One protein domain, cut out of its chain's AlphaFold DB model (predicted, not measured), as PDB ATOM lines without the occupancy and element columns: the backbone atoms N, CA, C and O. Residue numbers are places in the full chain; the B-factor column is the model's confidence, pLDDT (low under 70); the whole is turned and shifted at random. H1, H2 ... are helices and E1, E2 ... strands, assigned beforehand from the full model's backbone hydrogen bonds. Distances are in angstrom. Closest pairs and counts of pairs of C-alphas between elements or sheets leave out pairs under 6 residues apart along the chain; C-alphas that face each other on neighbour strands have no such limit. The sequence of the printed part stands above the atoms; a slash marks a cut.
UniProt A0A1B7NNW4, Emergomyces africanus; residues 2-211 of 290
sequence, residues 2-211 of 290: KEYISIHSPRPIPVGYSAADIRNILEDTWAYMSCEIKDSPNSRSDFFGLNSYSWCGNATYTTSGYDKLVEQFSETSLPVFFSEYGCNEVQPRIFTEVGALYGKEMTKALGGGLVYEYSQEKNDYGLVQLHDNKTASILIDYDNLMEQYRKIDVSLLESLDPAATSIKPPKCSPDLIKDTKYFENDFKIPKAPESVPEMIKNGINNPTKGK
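What this domain is: This is residues 2 to 211 of the 290 residues of a protein of Emergomyces africanus (UniProt A0A1B7NNW4). With little regular structure, the domain is an arch: a wall of parallel strands, E1-E2-E3-E4, with H2 over one face, between two legs, the E5-E6 hairpin and helices H1 and H8. Its 210 printed residues, 83 in named elements of mixed class, run H1-E1-H2-E2-H3-E3-H4-E4-E5-E6-H5-H6-H7-H8. It is only just compact, close to loose, with radius of gyration 20.1 A and spans of 51 by 45 by 38 A.

How they stand to each other: Start at parallel neighbours E1, residues 17 to 20, and E2, 48 to 51, with N 19 and O 49 2.8 A apart. H2, residues 23 to 34, is on the sheet at a height of 9.3 A. H1, residues 2 to 8, touches H8, 196 to 202; their closest C-alphas, Tyr 4 and Ile 200, are 4.9 A apart. In H1 and H8 every O i to N i+4 pair is within hydrogen-bond range; in H2, 6 of 8.

Where its parts are: Find C-alpha 2 at (203.116, 246.990, 199.809), where H1 begins; H8 ends at C-alpha 202, (205.741, 252.916, 186.768).

The domain as a whole: The printed part has no cut; residues 167 to 195 form a long link; pLDDT is under 70 at residues 163 to 164.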
ATOM      1  N   LYS A   2     204.444 246.406 199.516       95.00
ATOM      2  CA  LYS A   2     203.116 246.990 199.809       95.00
ATOM      3  C   LYS A   2     202.763 248.192 198.923       95.00
ATOM      4  O   LYS A   2     201.702 248.210 198.311       95.00
ATOM      5  N   GLU A   3     203.693 249.132 198.767       93.19
ATOM      6  CA  GLU A   3     203.509 250.301 197.895       93.19
ATOM      7  C   GLU A   3     203.270 249.915 196.425       93.19
ATOM      8  O   GLU A   3     202.311 250.379 195.814       93.19
ATOM      9  N   TYR A   4     204.057 248.978 195.881       93.88
ATOM     10  CA  TYR A   4     203.861 248.458 194.521       93.88
ATOM     11  C   TYR A   4     202.461 247.854 194.342       93.88
ATOM     12  O   TYR A   4     201.773 248.153 193.369       93.88
ATOM     13  N   ILE A   5     202.017 247.025 195.294       94.88
ATOM     14  CA  ILE A   5     200.685 246.404 195.266       94.88
ATOM     15  C   ILE A   5     199.597 247.482 195.284       94.88
ATOM     16  O   ILE A   5     198.659 247.392 194.501       94.88
ATOM     17  N   SER A   6     199.744 248.519 196.116       94.38
ATOM     18  CA  SER A   6     198.752 249.596 196.224       94.38
ATOM     19  C   SER A   6     198.559 250.400 194.932       94.38
ATOM     20  O   SER A   6     197.474 250.923 194.701       94.38
ATOM     21  N   ILE A   7     199.590 250.474 194.082       94.62
ATOM     22  CA  ILE A   7     199.550 251.197 192.803       94.62
ATOM     23  C   ILE A   7     199.077 250.280 191.666       94.62
ATOM     24  O   ILE A   7     198.309 250.706 190.805       94.62
ATOM     25  N   HIS A   8     199.527 249.019 191.648       93.38
ATOM     26  CA  HIS A   8     199.418 248.140 190.471       93.38
ATOM     27  C   HIS A   8     198.433 246.975 190.611       93.38
ATOM     28  O   HIS A   8     198.235 246.233 189.647       93.38
ATOM     29  N   SER A   9     197.809 246.784 191.776       92.06
ATOM     30  CA  SER A   9     196.822 245.724 192.014       92.06
ATOM     31  C   SER A   9     195.467 246.306 192.425       92.06
ATOM     32  O   SER A   9     195.409 247.104 193.357       92.06
ATOM     33  N   PRO A  10     194.349 245.860 191.818       90.69
ATOM     34  CA  PRO A  10     193.013 246.267 192.258       90.69
ATOM     35  C   PRO A  10     192.633 245.668 193.620       90.69
ATOM     36  O   PRO A  10     191.720 246.159 194.277       90.69
ATOM     37  N   ARG A  11     193.309 244.591 194.045       92.19
ATOM     38  CA  ARG A  11     193.106 243.959 195.350       92.19
ATOM     39  C   ARG A  11     194.240 244.363 196.297       92.19
ATOM     40  O   ARG A  11     195.398 244.148 195.925       92.19
ATOM     41  N   PRO A  12     193.944 244.859 197.513       92.50
ATOM     42  CA  PRO A  12     194.955 245.055 198.543       92.50
ATOM     43  C   PRO A  12     195.400 243.684 199.063       92.50
ATOM     44  O   PRO A  12     194.696 243.028 199.827       92.50
ATOM     45  N   ILE A  13     196.539 243.200 198.569       95.81
ATOM     46  CA  ILE A  13     197.130 241.936 199.019       95.81
ATOM     47  C   ILE A  13     198.034 242.251 200.216       95.81
ATOM     48  O   ILE A  13     198.961 243.047 200.040       95.81
ATOM     49  N   PRO A  14     197.793 241.662 201.402       96.75
ATOM     50  CA  PRO A  14     198.628 241.918 202.566       96.75
ATOM     51  C   PRO A  14     200.031 241.342 202.359       96.75
ATOM     52  O   PRO A  14     200.206 240.300 201.724       96.75
ATOM     53  N   VAL A  15     201.031 242.014 202.919       98.00
ATOM     54  CA  VAL A  15     202.425 241.567 202.932       98.00
ATOM     55  C   VAL A  15     202.860 241.420 204.379       98.00
ATOM     56  O   VAL A  15     202.911 242.401 205.123       98.00
ATOM     57  N   GLY A  16     203.163 240.187 204.767       97.44
ATOM     58  CA  GLY A  16     203.601 239.854 206.113       97.44
ATOM     59  C   GLY A  16     205.043 239.363 206.183       97.44
ATOM     60  O   GLY A  16     205.793 239.426 205.207       97.44
ATOM     61  N   TYR A  17     205.399 238.829 207.347       97.75
ATOM     62  CA  TYR A  17     206.695 238.224 207.639       97.75
ATOM     63  C   TYR A  17     206.508 236.855 208.283       97.75
ATOM     64  O   TYR A  17     205.553 236.667 209.030       97.75
ATOM     65  N   SER A  18     207.411 235.920 207.990       98.06
ATOM     66  CA  SER A  18     207.432 234.574 208.563       98.06
ATOM     67  C   SER A  18     208.692 234.432 209.408       98.06
ATOM     68  O   SER A  18     209.796 234.534 208.875       98.06
ATOM     69  N   ALA A  19     208.536 234.243 210.714       97.06
ATOM     70  CA  ALA A  19     209.631 234.130 211.668       97.06
ATOM     71  C   ALA A  19     209.839 232.677 212.103       97.06
ATOM     72  O   ALA A  19     208.884 231.914 212.219       97.06
ATOM     73  N   ALA A  20     211.079 232.307 212.419       95.62
ATOM     74  CA  ALA A  20     211.349 231.083 213.165       95.62
ATOM     75  C   ALA A  20     210.970 231.259 214.648       95.62
ATOM     76  O   ALA A  20     211.133 232.348 215.203       95.62
ATOM     77  N   ASP A  21     210.521 230.185 215.303       94.38
ATOM     78  CA  ASP A  21     210.176 230.175 216.732       94.38
ATOM     79  C   ASP A  21     211.405 230.130 217.661       94.38
ATOM     80  O   ASP A  21     211.605 229.217 218.465       94.38
ATOM     81  N   ILE A  22     212.274 231.134 217.536       93.50
ATOM     82  CA  ILE A  22     213.474 231.282 218.360       93.50
ATOM     83  C   ILE A  22     213.136 232.164 219.568       93.50
ATOM     84  O   ILE A  22     213.188 233.393 219.510       93.50
ATOM     85  N   ARG A  23     212.785 231.519 220.685       89.94
ATOM     86  CA  ARG A  23     212.147 232.159 221.852       89.94
ATOM     87  C   ARG A  23     212.883 233.360 222.440       89.94
ATOM     88  O   ARG A  23     212.224 234.277 222.911       89.94
ATOM     89  N   ASN A  24     214.214 233.385 222.405       89.94
ATOM     90  CA  ASN A  24     214.987 234.497 222.964       89.94
ATOM     91  C   ASN A  24     214.977 235.768 222.099       89.94
ATOM     92  O   ASN A  24     215.331 236.815 222.615       89.94
ATOM     93  N   ILE A  25     214.591 235.691 220.820       92.38
ATOM     94  CA  ILE A  25     214.508 236.861 219.921       92.38
ATOM     95  C   ILE A  25     213.104 237.076 219.346       92.38
ATOM     96  O   ILE A  25     212.874 238.037 218.613       92.38
ATOM     97  N   LEU A  26     212.164 236.170 219.627       94.94
ATOM     98  CA  LEU A  26     210.833 236.184 219.028       94.94
ATOM     99  C   LEU A  26     210.044 237.434 219.419       94.94
ATOM    100  O   LEU A  26     209.390 238.026 218.564       94.94
ATOM    101  N   GLU A  27     210.102 237.830 220.693       94.38
ATOM    102  CA  GLU A  27     209.419 239.035 221.176       94.38
ATOM    103  C   GLU A  27     209.935 240.286 220.465       94.38
ATOM    104  O   GLU A  27     209.138 241.034 219.903       94.38
ATOM    105  N   ASP A  28     211.254 240.444 220.384       95.44
ATOM    106  CA  ASP A  28     211.890 241.577 219.712       95.44
ATOM    107  C   ASP A  28     211.602 241.582 218.203       95.44
ATOM    108  O   ASP A  28     211.269 242.617 217.627       95.44
ATOM    109  N   THR A  29     211.627 240.408 217.563       95.50
ATOM    110  CA  THR A  29     211.288 240.257 216.139       95.50
ATOM    111  C   THR A  29     209.838 240.657 215.870       95.50
ATOM    112  O   THR A  29     209.553 241.390 214.922       95.50
ATOM    113  N   TRP A  30     208.898 240.200 216.699       95.62
ATOM    114  CA  TRP A  30     207.490 240.570 216.574       95.62
ATOM    115  C   TRP A  30     207.262 242.056 216.862       95.62
ATOM    116  O   TRP A  30     206.563 242.717 216.091       95.62
ATOM    117  N   ALA A  31     207.871 242.607 217.913       94.94
ATOM    118  CA  ALA A  31     207.771 244.023 218.251       94.94
ATOM    119  C   ALA A  31     208.290 244.906 217.104       94.94
ATOM    120  O   ALA A  31     207.625 245.864 216.705       94.94
ATOM    121  N   TYR A  32     209.417 244.524 216.498       95.50
ATOM    122  CA  TYR A  32     209.989 245.210 215.343       95.50
ATOM    123  C   TYR A  32     209.063 245.194 214.125       95.50
ATOM    124  O   TYR A  32     208.830 246.223 213.491       95.50
ATOM    125  N   MET A  33     208.485 244.032 213.809       95.69
ATOM    126  CA  MET A  33     207.621 243.877 212.634       95.69
ATOM    127  C   MET A  33     206.207 244.447 212.832       95.69
ATOM    128  O   MET A  33     205.498 244.671 211.845       95.69
ATOM    129  N   SER A  34     205.788 244.686 214.080       94.38
ATOM    130  CA  SER A  34     204.432 245.130 214.435       94.38
ATOM    131  C   SER A  34     204.306 246.613 214.787       94.38
ATOM    132  O   SER A  34     203.183 247.118 214.843       94.38
ATOM    133  N   CYS A  35     205.412 247.329 214.987       95.19
ATOM    134  CA  CYS A  35     205.380 248.745 215.330       95.19
ATOM    135  C   CYS A  35     205.176 249.659 214.104       95.19
ATOM    136  O   CYS A  35     205.413 249.284 212.954       95.19
ATOM    137  N   GLU A  36     204.716 250.888 214.345       94.88
ATOM    138  CA  GLU A  36     204.487 251.900 213.313       94.88
ATOM    139  C   GLU A  36     205.569 252.990 213.328       94.88
ATOM    140  O   GLU A  36     205.844 253.618 214.359       94.88
ATOM    141  N   ILE A  37     206.148 253.259 212.155       94.44
ATOM    142  CA  ILE A  37     207.048 254.390 211.915       94.44
ATOM    143  C   ILE A  37     206.225 255.537 211.331       94.44
ATOM    144  O   ILE A  37     205.651 255.403 210.253       94.44
ATOM    145  N   LYS A  38     206.214 256.688 212.011       87.00
ATOM    146  CA  LYS A  38     205.386 257.855 211.650       87.00
ATOM    147  C   LYS A  38     205.509 258.269 210.176       87.00
ATOM    148  O   LYS A  38     204.499 258.531 209.532       87.00
ATOM    149  N   ASP A  39     206.731 258.316 209.654       85.69
ATOM    150  CA  ASP A  39     207.012 258.768 208.285       85.69
ATOM    151  C   ASP A  39     207.090 257.601 207.281       85.69
ATOM    152  O   ASP A  39     207.489 257.769 206.131       85.69
ATOM    153  N   SER A  40     206.747 256.384 207.708       87.25
ATOM    154  CA  SER A  40     206.744 255.177 206.875       87.25
ATOM    155  C   SER A  40     205.691 254.165 207.353       87.25
ATOM    156  O   SER A  40     206.024 253.009 207.584       87.25
ATOM    157  N   PRO A  41     204.401 254.533 207.466       81.94
ATOM    158  CA  PRO A  41     203.372 253.652 208.040       81.94
ATOM    159  C   PRO A  41     203.182 252.337 207.259       81.94
ATOM    160  O   PRO A  41     202.725 251.334 207.802       81.94
ATOM    161  N   ASN A  42     203.587 252.309 205.985       87.94
ATOM    162  CA  ASN A  42     203.557 251.115 205.139       87.94
ATOM    163  C   ASN A  42     204.698 250.118 205.408       87.94
ATOM    164  O   ASN A  42     204.731 249.080 204.749       87.94
ATOM    165  N   SER A  43     205.632 250.411 206.321       91.38
ATOM    166  CA  SER A  43     206.739 249.507 206.656       91.38
ATOM    167  C   SER A  43     206.353 248.367 207.591       91.38
ATOM    168  O   SER A  43     207.010 247.330 207.581       91.38
ATOM    169  N   ARG A  44     205.300 248.561 208.389       94.12
ATOM    170  CA  ARG A  44     204.772 247.561 209.316       94.12
ATOM    171  C   ARG A  44     204.256 246.340 208.556       94.12
ATOM    172  O   ARG A  44     203.650 246.483 207.488       94.12
ATOM    173  N   SER A  45     204.454 245.161 209.132       96.50
ATOM    174  CA  SER A  45     203.925 243.901 208.611       96.50
ATOM    175  C   SER A  45     202.392 243.869 208.677       96.50
ATOM    176  O   SER A  45     201.804 244.330 209.654       96.50
ATOM    177  N   ASP A  46     201.729 243.310 207.659       96.19
ATOM    178  CA  ASP A  46     200.263 243.154 207.671       96.19
ATOM    179  C   ASP A  46     199.804 241.921 208.469       96.19
ATOM    180  O   ASP A  46     198.666 241.868 208.924       96.19
ATOM    181  N   PHE A  47     200.686 240.935 208.643       96.94
ATOM    182  CA  PHE A  47     200.502 239.738 209.471       96.94
ATOM    183  C   PHE A  47     201.866 239.177 209.893       96.94
ATOM    184  O   PHE A  47     202.897 239.549 209.324       96.94
ATOM    185  N   PHE A  48     201.887 238.273 210.867       97.94
ATOM    186  CA  PHE A  48     203.108 237.637 211.356       97.94
ATOM    187  C   PHE A  48     202.907 236.123 211.434       97.94
ATOM    188  O   PHE A  48     202.137 235.617 212.245       97.94
ATOM    189  N   GLY A  49     203.573 235.411 210.534       98.19
ATOM    190  CA  GLY A  49     203.657 233.959 210.548       98.19
ATOM    191  C   GLY A  49     204.761 233.502 211.494       98.19
ATOM    192  O   GLY A  49     205.835 234.104 211.532       98.19
ATOM    193  N   LEU A  50     204.501 232.439 212.244       98.19
ATOM    194  CA  LEU A  50     205.488 231.773 213.081       98.19
ATOM    195  C   LEU A  50     205.681 230.316 212.643       98.19
ATOM    196  O   LEU A  50     204.728 229.542 212.609       98.19
ATOM    197  N   ASN A  51     206.918 229.929 212.352       98.19
ATOM    198  CA  ASN A  51     207.290 228.546 212.079       98.19
ATOM    199  C   ASN A  51     207.548 227.861 213.430       98.19
ATOM    200  O   ASN A  51     208.645 227.971 213.985       98.19
ATOM    201  N   SER A  52     206.519 227.219 213.988       97.56
ATOM    202  CA  SER A  52     206.533 226.657 215.342       97.56
ATOM    203  C   SER A  52     206.508 225.131 215.320       97.56
ATOM    204  O   SER A  52     205.518 224.506 214.944       97.56
ATOM    205  N   TYR A  53     207.597 224.526 215.795       98.00
ATOM    206  CA  TYR A  53     207.756 223.072 215.924       98.00
ATOM    207  C   TYR A  53     207.861 222.629 217.391       98.00
ATOM    208  O   TYR A  53     208.317 221.528 217.682       98.00
ATOM    209  N   SER A  54     207.446 223.481 218.334       97.81
ATOM    210  CA  SER A  54     207.625 223.236 219.770       97.81
ATOM    211  C   SER A  54     206.676 222.175 220.351       97.81
ATOM    212  O   SER A  54     206.855 221.735 221.487       97.81
ATOM    213  N   TRP A  55     205.677 221.731 219.580       98.62
ATOM    214  CA  TRP A  55     204.793 220.626 219.940       98.62
ATOM    215  C   TRP A  55     205.168 219.354 219.178       98.62
ATOM    216  O   TRP A  55     204.908 219.251 217.982       98.62
ATOM    217  N   CYS A  56     205.716 218.361 219.882       98.25
ATOM    218  CA  CYS A  56     206.075 217.054 219.324       98.25
ATOM    219  C   CYS A  56     205.328 215.928 220.058       98.25
ATOM    220  O   CYS A  56     205.259 215.915 221.289       98.25
ATOM    221  N   GLY A  57     204.784 214.961 219.313       97.06
ATOM    222  CA  GLY A  57     204.103 213.794 219.883       97.06
ATOM    223  C   GLY A  57     202.884 214.155 220.742       97.06
ATOM    224  O   GLY A  57     201.943 214.791 220.269       97.06
ATOM    225  N   ASN A  58     202.890 213.720 222.004       96.19
ATOM    226  CA  ASN A  58     201.817 213.935 222.982       96.19
ATOM    227  C   ASN A  58     202.085 215.122 223.925       96.19
ATOM    228  O   ASN A  58     201.664 215.092 225.086       96.19
ATOM    229  N   ALA A  59     202.807 216.141 223.451       98.31
ATOM    230  CA  ALA A  59     202.962 217.386 224.187       98.31
ATOM    231  C   ALA A  59     201.595 217.990 224.565       98.31
ATOM    232  O   ALA A  59     200.530 217.574 224.114       98.31
ATOM    233  N   THR A  60     201.633 218.969 225.457       98.25
ATOM    234  CA  THR A  60     200.459 219.678 225.961       98.25
ATOM    235  C   THR A  60     200.620 221.164 225.691       98.25
ATOM    236  O   THR A  60     201.714 221.634 225.372       98.25
ATOM    237  N   TYR A  61     199.547 221.927 225.888       98.25
ATOM    238  CA  TYR A  61     199.557 223.385 225.768       98.25
ATOM    239  C   TYR A  61     200.707 224.051 226.544       98.25
ATOM    240  O   TYR A  61     201.381 224.929 226.016       98.25
ATOM    241  N   THR A  62     200.994 223.570 227.755       98.12
ATOM    242  CA  THR A  62     202.080 224.104 228.586       98.12
ATOM    243  C   THR A  62     203.437 223.502 228.234       98.12
ATOM    244  O   THR A  62     204.422 224.222 228.127       98.12
ATOM    245  N   THR A  63     203.535 222.183 228.025       98.25
ATOM    246  CA  THR A  63     204.847 221.554 227.766       98.25
ATOM    247  C   THR A  63     205.415 221.882 226.385       98.25
ATOM    248  O   THR A  63     206.620 221.775 226.199       98.25
ATOM    249  N   SER A  64     204.570 222.293 225.434       97.94
ATOM    250  CA  SER A  64     204.988 222.823 224.128       97.94
ATOM    251  C   SER A  64     205.359 224.310 224.161       97.94
ATOM    252  O   SER A  64     205.874 224.832 223.174       97.94
ATOM    253  N   GLY A  65     205.067 225.031 225.249       97.88
ATOM    254  CA  GLY A  65     205.238 226.484 225.319       97.88
ATOM    255  C   GLY A  65     204.224 227.281 224.487       97.88
ATOM    256  O   GLY A  65     204.464 228.454 224.185       97.88
ATOM    257  N   TYR A  66     203.107 226.669 224.077       98.12
ATOM    258  CA  TYR A  66     202.016 227.377 223.400       98.12
ATOM    259  C   TYR A  66     201.328 228.374 224.339       98.12
ATOM    260  O   TYR A  66     200.930 229.446 223.896       98.12
ATOM    261  N   ASP A  67     201.288 228.089 225.641       97.94
ATOM    262  CA  ASP A  67     200.866 229.048 226.667       97.94
ATOM    263  C   ASP A  67     201.683 230.342 226.638       97.94
ATOM    264  O   ASP A  67     201.124 231.431 226.759       97.94
ATOM    265  N   LYS A  68     202.991 230.235 226.389       97.50
ATOM    266  CA  LYS A  68     203.884 231.392 226.253       97.50
ATOM    267  C   LYS A  68     203.672 232.161 224.961       97.50
ATOM    268  O   LYS A  68     203.788 233.381 224.961       97.50
ATOM    269  N   LEU A  69     203.309 231.473 223.879       97.31
ATOM    270  CA  LEU A  69     202.921 232.137 222.633       97.31
ATOM    271  C   LEU A  69     201.631 232.938 222.809       97.31
ATOM    272  O   LEU A  69     201.552 234.074 222.354       97.31
ATOM    273  N   VAL A  70     200.633 232.368 223.488       96.44
ATOM    274  CA  VAL A  70     199.378 233.073 223.770       96.44
ATOM    275  C   VAL A  70     199.629 234.277 224.670       96.44
ATOM    276  O   VAL A  70     199.165 235.366 224.345       96.44
ATOM    277  N   GLU A  71     200.394 234.113 225.753       95.62
ATOM    278  CA  GLU A  71     200.786 235.213 226.645       95.62
ATOM    279  C   GLU A  71     201.434 236.365 225.860       95.62
ATOM    280  O   GLU A  71     201.057 237.520 226.038       95.62
ATOM    281  N   GLN A  72     202.338 236.045 224.934       94.31
ATOM    282  CA  GLN A  72     203.051 237.034 224.134       94.31
ATOM    283  C   GLN A  72     202.166 237.737 223.090       94.31
ATOM    284  O   GLN A  72     202.287 238.944 222.898       94.31
ATOM    285  N   PHE A  73     201.291 237.005 222.393       94.56
ATOM    286  CA  PHE A  73     200.561 237.536 221.235       94.56
ATOM    287  C   PHE A  73     199.125 237.988 221.528       94.56
ATOM    288  O   PHE A  73     198.476 238.513 220.629       94.56
ATOM    289  N   SER A  74     198.618 237.843 222.756       90.75
ATOM    290  CA  SER A  74     197.227 238.210 223.095       90.75
ATOM    291  C   SER A  74     196.892 239.693 222.873       90.75
ATOM    292  O   SER A  74     195.731 240.026 222.656       90.75
ATOM    293  N   GLU A  75     197.888 240.584 222.896       87.56
ATOM    294  CA  GLU A  75     197.709 242.028 222.666       87.56
ATOM    295  C   GLU A  75     198.290 242.496 221.317       87.56
ATOM    296  O   GLU A  75     198.686 243.649 221.145       87.56
ATOM    297  N   THR A  76     198.372 241.599 220.331       90.56
ATOM    298  CA  THR A  76     198.912 241.927 219.006       90.56
ATOM    299  C   THR A  76     198.013 242.863 218.194       90.56
ATOM    300  O   THR A  76     196.795 242.727 218.158       90.56
ATOM    301  N   SER A  77     198.636 243.796 217.469       90.69
ATOM    302  CA  SER A  77     197.961 244.724 216.540       90.69
ATOM    303  C   SER A  77     197.879 244.206 215.095       90.69
ATOM    304  O   SER A  77     197.477 244.930 214.177       90.69
ATOM    305  N   LEU A  78     198.320 242.970 214.860       91.81
ATOM    306  CA  LEU A  78     198.283 242.298 213.564       91.81
ATOM    307  C   LEU A  78     197.969 240.807 213.739       91.81
ATOM    308  O   LEU A  78     198.333 240.242 214.772       91.81
ATOM    309  N   PRO A  79     197.338 240.147 212.750       94.56
ATOM    310  CA  PRO A  79     197.077 238.713 212.805       94.56
ATOM    311  C   PRO A  79     198.369 237.901 212.944       94.56
ATOM    312  O   PRO A  79     199.298 238.067 212.148       94.56
ATOM    313  N   VAL A  80     198.397 237.000 213.925       96.12
ATOM    314  CA  VAL A  80     199.477 236.028 214.138       96.12
ATOM    315  C   VAL A  80     198.940 234.631 213.852       96.12
ATOM    316  O   VAL A  80     197.819 234.313 214.235       96.12
ATOM    317  N   PHE A  81     199.701 233.787 213.167       97.94
ATOM    318  CA  PHE A  81     199.325 232.395 212.899       97.94
ATOM    319  C   PHE A  81     200.577 231.536 212.740       97.94
ATOM    320  O   PHE A  81     201.671 232.064 212.536       97.94
ATOM    321  N   PHE A  82     200.436 230.213 212.801       98.69
ATOM    322  CA  PHE A  82     201.557 229.344 212.457       98.69
ATOM    323  C   PHE A  82     201.699 229.235 210.948       98.69
ATOM    324  O   PHE A  82     200.880 228.601 210.288       98.69
ATOM    325  N   SER A  83     202.731 229.860 210.391       98.62
ATOM    326  CA  SER A  83     203.102 229.683 208.986       98.62
ATOM    327  C   SER A  83     203.581 228.261 208.708       98.62
ATOM    328  O   SER A  83     203.382 227.780 207.598       98.62
ATOM    329  N   GLU A  84     204.141 227.588 209.717       98.62
ATOM    330  CA  GLU A  84     204.495 226.166 209.699       98.62
ATOM    331  C   GLU A  84     204.260 225.557 211.090       98.62
ATOM    332  O   GLU A  84     204.588 226.177 212.104       98.62
ATOM    333  N   TYR A  85     203.721 224.338 211.140       98.75
ATOM    334  CA  TYR A  85     203.729 223.473 212.324       98.75
ATOM    335  C   TYR A  85     203.762 221.989 211.925       98.75
ATOM    336  O   TYR A  85     203.567 221.642 210.757       98.75
ATOM    337  N   GLY A  86     203.975 221.106 212.906       98.38
ATOM    338  CA  GLY A  86     203.916 219.650 212.724       98.38
ATOM    339  C   GLY A  86     205.264 218.963 212.919       98.38
ATOM    340  O   GLY A  86     205.770 218.335 211.988       98.38
ATOM    341  N   CYS A  87     205.843 219.092 214.119       98.56
ATOM    342  CA  CYS A  87     207.104 218.455 214.519       98.56
ATOM    343  C   CYS A  87     207.117 216.952 214.218       98.56
ATOM    344  O   CYS A  87     206.192 216.241 214.608       98.56
ATOM    345  N   ASN A  88     208.184 216.460 213.580       98.25
ATOM    346  CA  ASN A  88     208.348 215.054 213.204       98.25
ATOM    347  C   ASN A  88     209.395 214.295 214.047       98.25
ATOM    348  O   ASN A  88     209.763 213.181 213.688       98.25
ATOM    349  N   GLU A  89     209.834 214.842 215.189       98.00
ATOM    350  CA  GLU A  89     210.731 214.147 216.138       98.00
ATOM    351  C   GLU A  89     210.096 212.871 216.724       98.00
ATOM    352  O   GLU A  89     210.784 211.924 217.101       98.00
ATOM    353  N   VAL A  90     208.760 212.829 216.794       98.00
ATOM    354  CA  VAL A  90     207.988 211.635 217.159       98.00
ATOM    355  C   VAL A  90     207.092 211.266 215.985       98.00
ATOM    356  O   VAL A  90     206.230 212.053 215.593       98.00
ATOM    357  N   GLN A  91     207.278 210.055 215.459       97.19
ATOM    358  CA  GLN A  91     206.538 209.548 214.306       97.19
ATOM    359  C   GLN A  91     205.766 208.253 214.619       97.19
ATOM    360  O   GLN A  91     206.231 207.450 215.436       97.19
ATOM    361  N   PRO A  92     204.618 208.003 213.955       97.56
ATOM    362  CA  PRO A  92     203.931 208.916 213.030       97.56
ATOM    363  C   PRO A  92     203.381 210.149 213.757       97.56
ATOM    364  O   PRO A  92     203.080 210.089 214.953       97.56
ATOM    365  N   ARG A  93     203.249 211.275 213.050       98.62
ATOM    366  CA  ARG A  93     202.742 212.510 213.656       98.62
ATOM    367  C   ARG A  93     201.254 212.362 213.927       98.62
ATOM    368  O   ARG A  93     200.468 212.072 213.028       98.62
ATOM    369  N   ILE A  94     200.859 212.556 215.181       98.44
ATOM    370  CA  ILE A  94     199.462 212.418 215.628       98.44
ATOM    371  C   ILE A  94     198.682 213.744 215.617       98.44
ATOM    372  O   ILE A  94     197.476 213.744 215.877       98.44
ATOM    373  N   PHE A  95     199.371 214.859 215.340       98.62
ATOM    374  CA  PHE A  95     198.825 216.210 215.158       98.62
ATOM    375  C   PHE A  95     197.919 216.716 216.295       98.62
ATOM    376  O   PHE A  95     196.952 217.446 216.065       98.62
ATOM    377  N   THR A  96     198.194 216.325 217.542       98.25
ATOM    378  CA  THR A  96     197.367 216.745 218.692       98.25
ATOM    379  C   THR A  96     197.394 218.259 218.929       98.25
ATOM    380  O   THR A  96     196.436 218.811 219.471       98.25
ATOM    381  N   GLU A  97     198.419 218.949 218.431       98.50
ATOM    382  CA  GLU A  97     198.526 220.403 218.390       98.50
ATOM    383  C   GLU A  97     197.413 221.081 217.589       98.50
ATOM    384  O   GLU A  97     197.093 222.228 217.882       98.50
ATOM    385  N   VAL A  98     196.780 220.400 216.627       98.12
ATOM    386  CA  VAL A  98     195.645 220.950 215.867       98.12
ATOM    387  C   VAL A  98     194.485 221.254 216.813       98.12
ATOM    388  O   VAL A  98     193.933 222.350 216.788       98.12
ATOM    389  N   GLY A  99     194.152 220.323 217.713       96.94
ATOM    390  CA  GLY A  99     193.099 220.541 218.704       96.94
ATOM    391  C   GLY A  99     193.407 221.708 219.648       96.94
ATOM    392  O   GLY A  99     192.500 222.444 220.033       96.94
ATOM    393  N   ALA A 100     194.682 221.915 219.989       97.50
ATOM    394  CA  ALA A 100     195.105 223.060 220.789       97.50
ATOM    395  C   ALA A 100     195.032 224.372 219.996       97.50
ATOM    396  O   ALA A 100     194.449 225.335 220.487       97.50
ATOM    397  N   LEU A 101     195.580 224.400 218.777       97.88
ATOM    398  CA  LEU A 101     195.686 225.574 217.903       97.88
ATOM    399  C   LEU A 101     194.326 226.185 217.556       97.88
ATOM    400  O   LEU A 101     194.189 227.404 217.546       97.88
ATOM    401  N   TYR A 102     193.323 225.344 217.308       96.88
ATOM    402  CA  TYR A 102     191.951 225.775 217.019       96.88
ATOM    403  C   TYR A 102     191.050 225.784 218.269       96.88
ATOM    404  O   TYR A 102     189.838 225.963 218.165       96.88
ATOM    405  N   GLY A 103     191.628 225.572 219.454       96.19
ATOM    406  CA  GLY A 103     190.929 225.596 220.733       96.19
ATOM    407  C   GLY A 103     190.878 226.990 221.365       96.19
ATOM    408  O   GLY A 103     191.666 227.876 221.043       96.19
ATOM    409  N   LYS A 104     189.979 227.152 222.345       94.31
ATOM    410  CA  LYS A 104     189.638 228.441 222.983       94.31
ATOM    411  C   LYS A 104     190.819 229.253 223.512       94.31
ATOM    412  O   LYS A 104     190.715 230.472 223.577       94.31
ATOM    413  N   GLU A 105     191.885 228.602 223.971       94.31
ATOM    414  CA  GLU A 105     193.049 229.309 224.515       94.31
ATOM    415  C   GLU A 105     193.900 229.923 223.404       94.31
ATOM    416  O   GLU A 105     194.185 231.117 223.441       94.31
ATOM    417  N   MET A 106     194.236 229.141 222.374       95.94
ATOM    418  CA  MET A 106     195.063 229.605 221.259       95.94
ATOM    419  C   MET A 106     194.349 230.648 220.403       95.94
ATOM    420  O   MET A 106     194.967 231.637 220.012       95.94
ATOM    421  N   THR A 107     193.042 230.493 220.174       93.56
ATOM    422  CA  THR A 107     192.254 231.405 219.326       93.56
ATOM    423  C   THR A 107     192.101 232.816 219.899       93.56
ATOM    424  O   THR A 107     191.600 233.697 219.208       93.56
ATOM    425  N   LYS A 108     192.523 233.059 221.149       89.88
ATOM    426  CA  LYS A 108     192.614 234.413 221.724       89.88
ATOM    427  C   LYS A 108     193.755 235.233 221.116       89.88
ATOM    428  O   LYS A 108     193.699 236.454 221.164       89.88
ATOM    429  N   ALA A 109     194.778 234.569 220.580       92.00
ATOM    430  CA  ALA A 109     196.019 235.207 220.151       92.00
ATOM    431  C   ALA A 109     196.466 234.795 218.735       92.00
ATOM    432  O   ALA A 109     197.112 235.583 218.049       92.00
ATOM    433  N   LEU A 110     196.123 233.582 218.280       94.25
ATOM    434  CA  LEU A 110     196.541 233.043 216.986       94.25
ATOM    435  C   LEU A 110     195.349 232.654 216.100       94.25
ATOM    436  O   LEU A 110     194.391 232.027 216.544       94.25
ATOM    437  N   GLY A 111     195.451 232.975 214.811       92.81
ATOM    438  CA  GLY A 111     194.453 232.721 213.767       92.81
ATOM    439  C   GLY A 111     194.641 231.402 213.009       92.81
ATOM    440  O   GLY A 111     194.460 231.372 211.794       92.81
ATOM    441  N   GLY A 112     195.031 230.322 213.693       95.38
ATOM    442  CA  GLY A 112     195.244 229.004 213.081       95.38
ATOM    443  C   GLY A 112     196.659 228.793 212.534       95.38
ATOM    444  O   GLY A 112     197.627 229.361 213.047       95.38
ATOM    445  N   GLY A 113     196.800 227.942 211.513       97.44
ATOM    446  CA  GLY A 113     198.104 227.688 210.903       97.44
ATOM    447  C   GLY A 113     198.146 226.635 209.799       97.44
ATOM    448  O   GLY A 113     197.156 225.948 209.531       97.44
ATOM    449  N   LEU A 114     199.320 226.498 209.180       98.50
ATOM    450  CA  LEU A 114     199.588 225.607 208.054       98.50
ATOM    451  C   LEU A 114     200.542 224.481 208.463       98.50
ATOM    452  O   LEU A 114     201.611 224.725 209.017       98.50
ATOM    453  N   VAL A 115     200.146 223.238 208.189       98.38
ATOM    454  CA  VAL A 115     200.999 222.072 208.441       98.38
ATOM    455  C   VAL A 115     202.138 222.028 207.418       98.38
ATOM    456  O   VAL A 115     201.920 222.293 206.234       98.38
ATOM    457  N   TYR A 116     203.333 221.652 207.859       98.38
ATOM    458  CA  TYR A 116     204.489 221.424 206.997       98.38
ATOM    459  C   TYR A 116     204.728 219.905 206.857       98.38
ATOM    460  O   TYR A 116     204.919 219.223 207.861       98.38
ATOM    461  N   GLU A 117     204.680 219.284 205.678       97.69
ATOM    462  CA  GLU A 117     204.325 219.797 204.347       97.69
ATOM    463  C   GLU A 117     203.538 218.740 203.544       97.69
ATOM    464  O   GLU A 117     203.344 217.613 203.994       97.69
ATOM    465  N   TYR A 118     203.032 219.082 202.354       98.25
ATOM    466  CA  TYR A 118     202.185 218.155 201.592       98.25
ATOM    467  C   TYR A 118     202.968 216.969 201.011       98.25
ATOM    468  O   TYR A 118     202.587 215.817 201.222       98.25
ATOM    469  N   SER A 119     204.041 217.237 200.265       98.12
ATOM    470  CA  SER A 119     204.830 216.216 199.572       98.12
ATOM    471  C   SER A 119     205.900 215.606 200.468       98.12
ATOM    472  O   SER A 119     206.611 216.308 201.171       98.12
ATOM    473  N   GLN A 120     206.053 214.286 200.397       98.19
ATOM    474  CA  GLN A 120     207.151 213.581 201.047       98.19
ATOM    475  C   GLN A 120     208.477 213.881 200.358       98.19
ATOM    476  O   GLN A 120     208.700 213.487 199.211       98.19
ATOM    477  N   GLU A 121     209.371 214.519 201.107       96.69
ATOM    478  CA  GLU A 121     210.747 214.786 200.710       96.69
ATOM    479  C   GLU A 121     211.749 214.132 201.678       96.69
ATOM    480  O   GLU A 121     211.397 213.333 202.546       96.69
ATOM    481  N   LYS A 122     213.043 214.437 201.514       97.19
ATOM    482  CA  LYS A 122     214.131 213.854 202.323       97.19
ATOM    483  C   LYS A 122     214.089 214.249 203.804       97.19
ATOM    484  O   LYS A 122     214.774 213.624 204.605       97.19
ATOM    485  N   ASN A 123     213.358 215.307 204.134       96.62
ATOM    486  CA  ASN A 123     213.193 215.852 205.481       96.62
ATOM    487  C   ASN A 123     212.114 215.126 206.307       96.62
ATOM    488  O   ASN A 123     211.999 215.397 207.496       96.62
ATOM    489  N   ASP A 124     211.358 214.213 205.691       97.56
ATOM    490  CA  ASP A 124     210.375 213.358 206.356       97.56
ATOM    491  C   ASP A 124     209.175 214.092 206.985       97.56
ATOM    492  O   ASP A 124     208.727 213.776 208.085       97.56
ATOM    493  N   TYR A 125     208.664 215.107 206.280       98.38
ATOM    494  CA  TYR A 125     207.504 215.911 206.697       98.38
ATOM    495  C   TYR A 125     206.251 215.715 205.834       98.38
ATOM    496  O   TYR A 125     205.225 216.352 206.092       98.38
ATOM    497  N   GLY A 126     206.298 214.861 204.814       98.25
ATOM    498  CA  GLY A 126     205.215 214.742 203.846       98.25
ATOM    499  C   GLY A 126     203.953 214.090 204.391       98.25
ATOM    500  O   GLY A 126     203.983 213.214 205.252       98.25
ATOM    501  N   LEU A 127     202.819 214.468 203.809       98.50
ATOM    502  CA  LEU A 127     201.539 213.775 203.973       98.50
ATOM    503  C   LEU A 127     201.265 212.810 202.809       98.50
ATOM    504  O   LEU A 127     200.494 211.860 202.944       98.50
ATOM    505  N   VAL A 128     201.875 213.055 201.648       98.38
ATOM    506  CA  VAL A 128     201.654 212.306 200.409       98.38
ATOM    507  C   VAL A 128     202.986 212.032 199.719       98.38
ATOM    508  O   VAL A 128     203.754 212.946 199.423       98.38
ATOM    509  N   GLN A 129     203.239 210.771 199.379       98.31
ATOM    510  CA  GLN A 129     204.339 210.390 198.500       98.31
ATOM    511  C   GLN A 129     203.921 210.566 197.039       98.31
ATOM    512  O   GLN A 129     202.996 209.905 196.568       98.31
ATOM    513  N   LEU A 130     204.630 211.423 196.307       97.69
ATOM    514  CA  LEU A 130     204.507 211.538 194.853       97.69
ATOM    515  C   LEU A 130     205.520 210.603 194.179       97.69
ATOM    516  O   LEU A 130     206.663 210.505 194.628       97.69
ATOM    517  N   HIS A 131     205.102 209.911 193.118       96.31
ATOM    518  CA  HIS A 131     205.915 208.915 192.410       96.31
ATOM    519  C   HIS A 131     206.285 209.381 190.995       96.31
ATOM    520  O   HIS A 131     205.528 210.112 190.355       96.31
ATOM    521  N   ASP A 132     207.398 208.883 190.448       96.12
ATOM    522  CA  ASP A 132     207.889 209.248 189.102       96.12
ATOM    523  C   ASP A 132     206.898 208.904 187.977       96.12
ATOM    524  O   ASP A 132     206.813 209.584 186.952       96.12
ATOM    525  N   ASN A 133     206.091 207.858 188.179       95.56
ATOM    526  CA  ASN A 133     205.009 207.464 187.273       95.56
ATOM    527  C   ASN A 133     203.760 208.368 187.380       95.56
ATOM    528  O   ASN A 133     202.732 208.046 186.783       95.56
ATOM    529  N   LYS A 134     203.845 209.476 188.132       96.38
ATOM    530  CA  LYS A 134     202.799 210.484 188.376       96.38
ATOM    531  C   LYS A 134     201.624 210.023 189.244       96.38
ATOM    532  O   LYS A 134     200.657 210.769 189.388       96.38
ATOM    533  N   THR A 135     201.692 208.824 189.817       97.31
ATOM    534  CA  THR A 135     200.756 208.394 190.867       97.31
ATOM    535  C   THR A 135     201.125 209.010 192.218       97.31
ATOM    536  O   THR A 135     202.229 209.533 192.393       97.31
ATOM    537  N   ALA A 136     200.208 208.941 193.181       97.75
ATOM    538  CA  ALA A 136     200.433 209.417 194.545       97.75
ATOM    539  C   ALA A 136     200.012 208.362 195.575       97.75
ATOM    540  O   ALA A 136     199.071 207.614 195.333       97.75
ATOM    541  N   SER A 137     200.674 208.316 196.728       97.75
ATOM    542  CA  SER A 137     200.285 207.482 197.870       97.75
ATOM    543  C   SER A 137     200.102 208.341 199.110       97.75
ATOM    544  O   SER A 137     201.007 209.078 199.495       97.75
ATOM    545  N   ILE A 138     198.940 208.234 199.744       97.19
ATOM    546  CA  ILE A 138     198.667 208.865 201.032       97.19
ATOM    547  C   ILE A 138     199.508 208.182 202.118       97.19
ATOM    548  O   ILE A 138     199.597 206.954 202.154       97.19
ATOM    549  N   LEU A 139     200.129 208.971 202.996       97.94
ATOM    550  CA  LEU A 139     200.899 208.485 204.142       97.94
ATOM    551  C   LEU A 139     200.063 208.520 205.426       97.94
ATOM    552  O   LEU A 139     199.026 209.175 205.500       97.94
ATOM    553  N   ILE A 140     200.530 207.823 206.464       97.81
ATOM    554  CA  ILE A 140     199.840 207.728 207.763       97.81
ATOM    555  C   ILE A 140     199.548 209.101 208.391       97.81
ATOM    556  O   ILE A 140     198.484 209.305 208.972       97.81
ATOM    557  N   ASP A 141     200.453 210.059 208.211       98.50
ATOM    558  CA  ASP A 141     200.315 211.410 208.748       98.50
ATOM    559  C   ASP A 141     199.129 212.168 208.135       98.50
ATOM    560  O   ASP A 141     198.470 212.937 208.832       98.50
ATOM    561  N   TYR A 142     198.787 211.911 206.867       97.62
ATOM    562  CA  TYR A 142     197.593 212.489 206.246       97.62
ATOM    563  C   TYR A 142     196.321 212.056 206.977       97.62
ATOM    564  O   TYR A 142     195.458 212.885 207.264       97.62
ATOM    565  N   ASP A 143     196.204 210.763 207.300       95.12
ATOM    566  CA  ASP A 143     195.040 210.232 208.012       95.12
ATOM    567  C   ASP A 143     194.942 210.810 209.422       95.12
ATOM    568  O   ASP A 143     193.861 211.228 209.841       95.12
ATOM    569  N   ASN A 144     196.072 210.878 210.132       97.75
ATOM    570  CA  ASN A 144     196.135 211.443 211.477       97.75
ATOM    571  C   ASN A 144     195.738 212.926 211.473       97.75
ATOM    572  O   ASN A 144     194.917 213.352 212.285       97.75
ATOM    573  N   LEU A 145     196.262 213.710 210.526       97.25
ATOM    574  CA  LEU A 145     195.911 215.119 210.373       97.25
ATOM    575  C   LEU A 145     194.427 215.292 210.029       97.25
ATOM    576  O   LEU A 145     193.736 216.110 210.635       97.25
ATOM    577  N   MET A 146     193.918 214.498 209.083       93.94
ATOM    578  CA  MET A 146     192.505 214.497 208.709       93.94
ATOM    579  C   MET A 146     191.609 214.181 209.915       93.94
ATOM    580  O   MET A 146     190.555 214.803 210.075       93.94
ATOM    581  N   GLU A 147     192.008 213.242 210.774       94.69
ATOM    582  CA  GLU A 147     191.278 212.917 212.000       94.69
ATOM    583  C   GLU A 147     191.217 214.105 212.968       94.69
ATOM    584  O   GLU A 147     190.167 214.357 213.559       94.69
ATOM    585  N   GLN A 148     192.308 214.860 213.113       96.94
ATOM    586  CA  GLN A 148     192.337 216.041 213.975       96.94
ATOM    587  C   GLN A 148     191.522 217.198 213.396       96.94
ATOM    588  O   GLN A 148     190.735 217.811 214.114       96.94
ATOM    589  N   TYR A 149     191.621 217.456 212.089       95.50
ATOM    590  CA  TYR A 149     190.823 218.497 211.443       95.50
ATOM    591  C   TYR A 149     189.319 218.249 211.555       95.50
ATOM    592  O   TYR A 149     188.564 219.192 211.776       95.50
ATOM    593  N   ARG A 150     188.864 216.990 211.503       93.12
ATOM    594  CA  ARG A 150     187.447 216.636 211.719       93.12
ATOM    595  C   ARG A 150     186.916 216.988 213.114       93.12
ATOM    596  O   ARG A 150     185.704 216.988 213.298       93.12
ATOM    597  N   LYS A 151     187.794 217.249 214.088       94.19
ATOM    598  CA  LYS A 151     187.432 217.598 215.470       94.19
ATOM    599  C   LYS A 151     187.362 219.112 215.701       94.19
ATOM    600  O   LYS A 151     187.027 219.520 216.809       94.19
ATOM    601  N   ILE A 152     187.690 219.934 214.700       94.69
ATOM    602  CA  ILE A 152     187.648 221.395 214.824       94.69
ATOM    603  C   ILE A 152     186.206 221.863 215.042       94.69
ATOM    604  O   ILE A 152     185.307 221.546 214.262       94.69
ATOM    605  N   ASP A 153     186.010 222.670 216.083       93.81
ATOM    606  CA  ASP A 153     184.760 223.375 216.350       93.81
ATOM    607  C   ASP A 153     184.685 224.638 215.477       93.81
ATOM    608  O   ASP A 153     185.203 225.697 215.830       93.81
ATOM    609  N   VAL A 154     184.068 224.517 214.301       92.06
ATOM    610  CA  VAL A 154     183.922 225.637 213.355       92.06
ATOM    611  C   VAL A 154     183.080 226.769 213.951       92.06
ATOM    612  O   VAL A 154     183.406 227.936 213.750       92.06
ATOM    613  N   SER A 155     182.050 226.452 214.742       92.50
ATOM    614  CA  SER A 155     181.203 227.472 215.369       92.50
ATOM    615  C   SER A 155     181.974 228.314 216.384       92.50
ATOM    616  O   SER A 155     181.734 229.517 216.473       92.50
ATOM    617  N   LEU A 156     182.933 227.724 217.108       92.25
ATOM    618  CA  LEU A 156     183.861 228.494 217.936       92.25
ATOM    619  C   LEU A 156     184.639 229.507 217.086       92.25
ATOM    620  O   LEU A 156     184.666 230.685 217.442       92.25
ATOM    621  N   LEU A 157     185.232 229.067 215.972       90.75
ATOM    622  CA  LEU A 157     186.053 229.922 215.105       90.75
ATOM    623  C   LEU A 157     185.251 231.072 214.476       90.75
ATOM    624  O   LEU A 157     185.750 232.189 214.377       90.75
ATOM    625  N   GLU A 158     183.999 230.824 214.099       89.12
ATOM    626  CA  GLU A 158     183.097 231.844 213.543       89.12
ATOM    627  C   GLU A 158     182.578 232.833 214.600       89.12
ATOM    628  O   GLU A 158     182.112 233.918 214.257       89.12
ATOM    629  N   SER A 159     182.664 232.478 215.887       88.06
ATOM    630  CA  SER A 159     182.186 233.296 217.011       88.06
ATOM    631  C   SER A 159     183.252 234.198 217.644       88.06
ATOM    632  O   SER A 159     182.953 234.895 218.617       88.06
ATOM    633  N   LEU A 160     184.491 234.170 217.139       84.69
ATOM    634  CA  LEU A 160     185.606 234.914 217.725       84.69
ATOM    635  C   LEU A 160     185.372 236.432 217.661       84.69
ATOM    636  O   LEU A 160     184.917 236.972 216.653       84.69
ATOM    637  N   ASP A 161     185.699 237.116 218.760       73.44
ATOM    638  CA  ASP A 161     185.474 238.554 218.913       73.44
ATOM    639  C   ASP A 161     186.385 239.356 217.963       73.44
ATOM    640  O   ASP A 161     187.615 239.248 218.046       73.44
ATOM    641  N   PRO A 162     185.829 240.215 217.087       72.25
ATOM    642  CA  PRO A 162     186.633 241.084 216.244       72.25
ATOM    643  C   PRO A 162     187.400 242.155 217.033       72.25
ATOM    644  O   PRO A 162     188.197 242.861 216.423       72.25
ATOM    645  N   ALA A 163     187.208 242.324 218.345       65.62
ATOM    646  CA  ALA A 163     187.881 243.338 219.163       65.62
ATOM    647  C   ALA A 163     189.416 243.319 219.050       65.62
ATOM    648  O   ALA A 163     190.032 244.385 219.108       65.62
ATOM    649  N   ALA A 164     190.033 242.161 218.779       63.47
ATOM    650  CA  ALA A 164     191.467 242.066 218.477       63.47
ATOM    651  C   ALA A 164     191.891 242.965 217.289       63.47
ATOM    652  O   ALA A 164     193.005 243.476 217.250       63.47
ATOM    653  N   THR A 165     190.978 243.262 216.357       72.06
ATOM    654  CA  THR A 165     191.215 244.176 215.220       72.06
ATOM    655  C   THR A 165     191.262 245.659 215.607       72.06
ATOM    656  O   THR A 165     191.636 246.495 214.786       72.06
ATOM    657  N   SER A 166     190.897 246.009 216.845       82.81
ATOM    658  CA  SER A 166     190.895 247.393 217.344       82.81
ATOM    659  C   SER A 166     192.191 247.788 218.063       82.81
ATOM    660  O   SER A 166     192.368 248.963 218.400       82.81
ATOM    661  N   ILE A 167     193.100 246.834 218.298       89.00
ATOM    662  CA  ILE A 167     194.393 247.091 218.935       89.00
ATOM    663  C   ILE A 167     195.257 247.933 217.995       89.00
ATOM    664  O   ILE A 167     195.501 247.580 216.839       89.00
ATOM    665  N   LYS A 168     195.729 249.078 218.493       91.00
ATOM    666  CA  LYS A 168     196.592 249.978 217.724       91.00
ATOM    667  C   LYS A 168     198.047 249.523 217.812       91.00
ATOM    668  O   LYS A 168     198.482 249.148 218.900       91.00
ATOM    669  N   PRO A 169     198.814 249.600 216.713       92.62
ATOM    670  CA  PRO A 169     200.238 249.308 216.760       92.62
ATOM    671  C   PRO A 169     200.964 250.286 217.699       92.62
ATOM    672  O   PRO A 169     200.627 251.479 217.730       92.62
ATOM    673  N   PRO A 170     201.977 249.825 218.450       93.50
ATOM    674  CA  PRO A 170     202.857 250.728 219.172       93.50
ATOM    675  C   PRO A 170     203.688 251.552 218.181       93.50
ATOM    676  O   PRO A 170     203.934 251.142 217.046       93.50
ATOM    677  N   LYS A 171     204.164 252.721 218.610       95.44
ATOM    678  CA  LYS A 171     205.166 253.466 217.838       95.44
ATOM    679  C   LYS A 171     206.508 252.766 217.964       95.44
ATOM    680  O   LYS A 171     206.889 252.413 219.075       95.44
ATOM    681  N   CYS A 172     207.229 252.634 216.859       95.75
ATOM    682  CA  CYS A 172     208.585 252.103 216.895       95.75
ATOM    683  C   CYS A 172     209.491 252.973 217.782       95.75
ATOM    684  O   CYS A 172     209.585 254.186 217.573       95.75
ATOM    685  N   SER A 173     210.156 252.357 218.758       95.19
ATOM    686  CA  SER A 173     211.170 252.988 219.605       95.19
ATOM    687  C   SER A 173     212.195 251.951 220.077       95.19
ATOM    688  O   SER A 173     211.842 250.777 220.207       95.19
ATOM    689  N   PRO A 174     213.442 252.362 220.382       95.00
ATOM    690  CA  PRO A 174     214.471 251.467 220.918       95.00
ATOM    691  C   PRO A 174     214.031 250.650 222.141       95.00
ATOM    692  O   PRO A 174     214.479 249.521 222.304       95.00
ATOM    693  N   ASP A 175     213.122 251.195 222.956       94.31
ATOM    694  CA  ASP A 175     212.596 250.558 224.172       94.31
ATOM    695  C   ASP A 175     211.694 249.341 223.898       94.31
ATOM    696  O   ASP A 175     211.392 248.586 224.820       94.31
ATOM    697  N   LEU A 176     211.241 249.148 222.652       93.50
ATOM    698  CA  LEU A 176     210.497 247.947 222.261       93.50
ATOM    699  C   LEU A 176     211.385 246.703 222.174       93.50
ATOM    700  O   LEU A 176     210.855 245.597 222.202       93.50
ATOM    701  N   ILE A 177     212.702 246.880 222.040       95.44
ATOM    702  CA  ILE A 177     213.661 245.785 221.901       95.44
ATOM    703  C   ILE A 177     214.325 245.538 223.251       95.44
ATOM    704  O   ILE A 177     214.996 246.415 223.800       95.44
ATOM    705  N   LYS A 178     214.145 244.331 223.785       92.44
ATOM    706  CA  LYS A 178     214.658 243.928 225.095       92.44
ATOM    707  C   LYS A 178     216.071 243.362 225.009       92.44
ATOM    708  O   LYS A 178     216.902 243.705 225.852       92.44
ATOM    709  N   ASP A 179     216.365 242.520 224.017       90.19
ATOM    710  CA  ASP A 179     217.670 241.873 223.867       90.19
ATOM    711  C   ASP A 179     218.511 242.498 222.743       90.19
ATOM    712  O   ASP A 179     218.590 242.025 221.606       90.19
ATOM    713  N   THR A 180     219.246 243.547 223.109       88.81
ATOM    714  CA  THR A 180     220.184 244.228 222.201       88.81
ATOM    715  C   THR A 180     221.463 243.441 221.911       88.81
ATOM    716  O   THR A 180     222.297 243.889 221.125       88.81
ATOM    717  N   LYS A 181     221.651 242.257 222.514       88.44
ATOM    718  CA  LYS A 181     222.803 241.397 222.218       88.44
ATOM    719  C   LYS A 181     222.680 240.747 220.843       88.44
ATOM    720  O   LYS A 181     223.698 240.518 220.191       88.44
ATOM    721  N   TYR A 182     221.457 240.414 220.438       82.19
ATOM    722  CA  TYR A 182     221.181 239.696 219.192       82.19
ATOM    723  C   TYR A 182     220.280 240.475 218.230       82.19
ATOM    724  O   TYR A 182     220.175 240.075 217.072       82.19
ATOM    725  N   PHE A 183     219.646 241.560 218.687       86.62
ATOM    726  CA  PHE A 183     218.706 242.341 217.891       86.62
ATOM    727  C   PHE A 183     219.029 243.840 217.965       86.62
ATOM    728  O   PHE A 183     219.043 244.436 219.040       86.62
ATOM    729  N   GLU A 184     219.298 244.475 216.824       89.81
ATOM    730  CA  GLU A 184     219.536 245.922 216.785       89.81
ATOM    731  C   GLU A 184     218.239 246.687 217.069       89.81
ATOM    732  O   GLU A 184     217.189 246.401 216.499       89.81
ATOM    733  N   ASN A 185     218.312 247.707 217.924       92.06
ATOM    734  CA  ASN A 185     217.165 248.532 218.294       92.06
ATOM    735  C   ASN A 185     217.032 249.813 217.446       92.06
ATOM    736  O   ASN A 185     216.483 250.818 217.908       92.06
ATOM    737  N   ASP A 186     217.519 249.771 216.198       92.31
ATOM    738  CA  ASP A 186     217.361 250.833 215.201       92.31
ATOM    739  C   ASP A 186     216.181 250.544 214.262       92.31
ATOM    740  O   ASP A 186     216.074 249.493 213.634       92.31
ATOM    741  N   PHE A 187     215.302 251.531 214.126       93.44
ATOM    742  CA  PHE A 187     214.093 251.471 213.304       93.44
ATOM    743  C   PHE A 187     214.219 252.306 212.027       93.44
ATOM    744  O   PHE A 187     213.241 252.519 211.309       93.44
ATOM    745  N   LYS A 188     215.414 252.814 211.719       91.88
ATOM    746  CA  LYS A 188     215.671 253.525 210.476       91.88
ATOM    747  C   LYS A 188     215.730 252.547 209.306       91.88
ATOM    748  O   LYS A 188     216.696 251.817 209.111       91.88
ATOM    749  N   ILE A 189     214.713 252.608 208.458       90.50
ATOM    750  CA  ILE A 189     214.645 251.778 207.255       90.50
ATOM    751  C   ILE A 189     215.604 252.328 206.187       90.50
ATOM    752  O   ILE A 189     215.661 253.547 205.974       90.50
ATOM    753  N   PRO A 190     216.361 251.460 205.490       90.44
ATOM    754  CA  PRO A 190     217.222 251.886 204.397       90.44
ATOM    755  C   PRO A 190     216.414 252.539 203.273       90.44
ATOM    756  O   PRO A 190     215.268 252.182 202.993       90.44
ATOM    757  N   LYS A 191     217.046 253.484 202.571       90.62
ATOM    758  CA  LYS A 191     216.470 254.017 201.334       90.62
ATOM    759  C   LYS A 191     216.330 252.887 200.319       90.62
ATOM    760  O   LYS A 191     217.226 252.053 200.189       90.62
ATOM    761  N   ALA A 192     215.231 252.902 199.570       89.44
ATOM    762  CA  ALA A 192     215.087 252.023 198.424       89.44
ATOM    763  C   ALA A 192     216.258 252.248 197.438       89.44
ATOM    764  O   ALA A 192     216.674 253.399 197.258       89.44
ATOM    765  N   PRO A 193     216.790 251.188 196.799       93.94
ATOM    766  CA  PRO A 193     217.783 251.327 195.734       93.94
ATOM    767  C   PRO A 193     217.300 252.282 194.632       93.94
ATOM    768  O   PRO A 193     216.105 252.346 194.369       93.94
ATOM    769  N   GLU A 194     218.210 252.995 193.966       93.38
ATOM    770  CA  GLU A 194     217.887 254.142 193.093       93.38
ATOM    771  C   GLU A 194     216.826 253.854 192.009       93.38
ATOM    772  O   GLU A 194     215.954 254.684 191.768       93.38
ATOM    773  N   SER A 195     216.833 252.660 191.410       92.00
ATOM    774  CA  SER A 195     215.867 252.257 190.375       92.00
ATOM    775  C   SER A 195     214.507 251.794 190.916       92.00
ATOM    776  O   SER A 195     213.532 251.695 190.167       92.00
ATOM    777  N   VAL A 196     214.410 251.492 192.212       93.50
ATOM    778  CA  VAL A 196     213.216 250.890 192.819       93.50
ATOM    779  C   VAL A 196     212.050 251.876 192.937       93.50
ATOM    780  O   VAL A 196     210.943 251.468 192.593       93.50
ATOM    781  N   PRO A 197     212.222 253.148 193.351       94.12
ATOM    782  CA  PRO A 197     211.123 254.115 193.375       94.12
ATOM    783  C   PRO A 197     210.450 254.298 192.012       94.12
ATOM    784  O   PRO A 197     209.223 254.332 191.924       94.12
ATOM    785  N   GLU A 198     211.236 254.366 190.934       95.00
ATOM    786  CA  GLU A 198     210.692 254.483 189.582       95.00
ATOM    787  C   GLU A 198     209.966 253.202 189.155       95.00
ATOM    788  O   GLU A 198     208.860 253.278 188.623       95.00
ATOM    789  N   MET A 199     210.519 252.025 189.465       94.81
ATOM    790  CA  MET A 199     209.849 250.740 189.235       94.81
ATOM    791  C   MET A 199     208.534 250.621 190.022       94.81
ATOM    792  O   MET A 199     207.541 250.131 189.490       94.81
ATOM    793  N   ILE A 200     208.501 251.067 191.279       95.06
ATOM    794  CA  ILE A 200     207.285 251.082 192.101       95.06
ATOM    795  C   ILE A 200     206.232 251.986 191.474       95.06
ATOM    796  O   ILE A 200     205.077 251.588 191.359       95.06
ATOM    797  N   LYS A 201     206.630 253.172 191.020       95.69
ATOM    798  CA  LYS A 201     205.719 254.134 190.401       95.69
ATOM    799  C   LYS A 201     205.187 253.652 189.050       95.69
ATOM    800  O   LYS A 201     203.983 253.700 188.816       95.69
ATOM    801  N   ASN A 202     206.071 253.199 188.166       95.75
ATOM    802  CA  ASN A 202     205.741 252.916 186.768       95.75
ATOM    803  C   ASN A 202     205.269 251.473 186.540       95.75
ATOM    804  O   ASN A 202     204.606 251.195 185.542       95.75
ATOM    805  N   GLY A 203     205.575 250.562 187.465       94.12
ATOM    806  CA  GLY A 203     205.358 249.132 187.287       94.12
ATOM    807  C   GLY A 203     206.465 248.484 186.454       94.12
ATOM    808  O   GLY A 203     207.365 249.145 185.934       94.12
ATOM    809  N   ILE A 204     206.413 247.158 186.329       92.06
ATOM    810  CA  ILE A 204     207.315 246.414 185.441       92.06
ATOM    811  C   ILE A 204     206.818 246.454 183.990       92.06
ATOM    812  O   ILE A 204     205.613 246.449 183.732       92.06
ATOM    813  N   ASN A 205     207.743 246.433 183.030       92.12
ATOM    814  CA  ASN A 205     207.405 246.352 181.608       92.12
ATOM    815  C   ASN A 205     206.797 244.985 181.265       92.12
ATOM    816  O   ASN A 205     207.326 243.954 181.673       92.12
ATOM    817  N   ASN A 206     205.724 244.982 180.465       91.31
ATOM    818  CA  ASN A 206     205.031 243.774 179.993       91.31
ATOM    819  C   ASN A 206     204.709 242.765 181.118       91.31
ATOM    820  O   ASN A 206     205.123 241.606 181.036       91.31
ATOM    821  N   PRO A 207     203.978 243.176 182.173       89.75
ATOM    822  CA  PRO A 207     203.695 242.293 183.293       89.75
ATOM    823  C   PRO A 207     202.838 241.111 182.837       89.75
ATOM    824  O   PRO A 207     201.826 241.287 182.149       89.75
ATOM    825  N   THR A 208     203.186 239.908 183.289       90.19
ATOM    826  CA  THR A 208     202.324 238.735 183.135       90.19
ATOM    827  C   THR A 208     201.067 238.927 183.978       90.19
ATOM    828  O   THR A 208     201.098 238.808 185.202       90.19
ATOM    829  N   LYS A 209     199.940 239.229 183.328       86.88
ATOM    830  CA  LYS A 209     198.641 239.362 183.995       86.88
ATOM    831  C   LYS A 209     197.918 238.021 183.979       86.88
ATOM    832  O   LYS A 209     197.455 237.567 182.934       86.88
ATOM    833  N   GLY A 210     197.831 237.390 185.148       87.88
ATOM    834  CA  GLY A 210     196.996 236.209 185.337       87.88
ATOM    835  C   GLY A 210     195.513 236.530 185.122       87.88
ATOM    836  O   GLY A 210     195.073 237.662 185.325       87.88
ATOM    837  N   LYS A 211     194.738 235.520 184.729       89.50
ATOM    838  CA  LYS A 211     193.272 235.569 184.704       89.50
ATOM    839  C   LYS A 211     192.722 234.334 185.397       89.50
ATOM    840  O   LYS A 211     193.347 233.275 185.342       89.50
TER     841      LYS A 211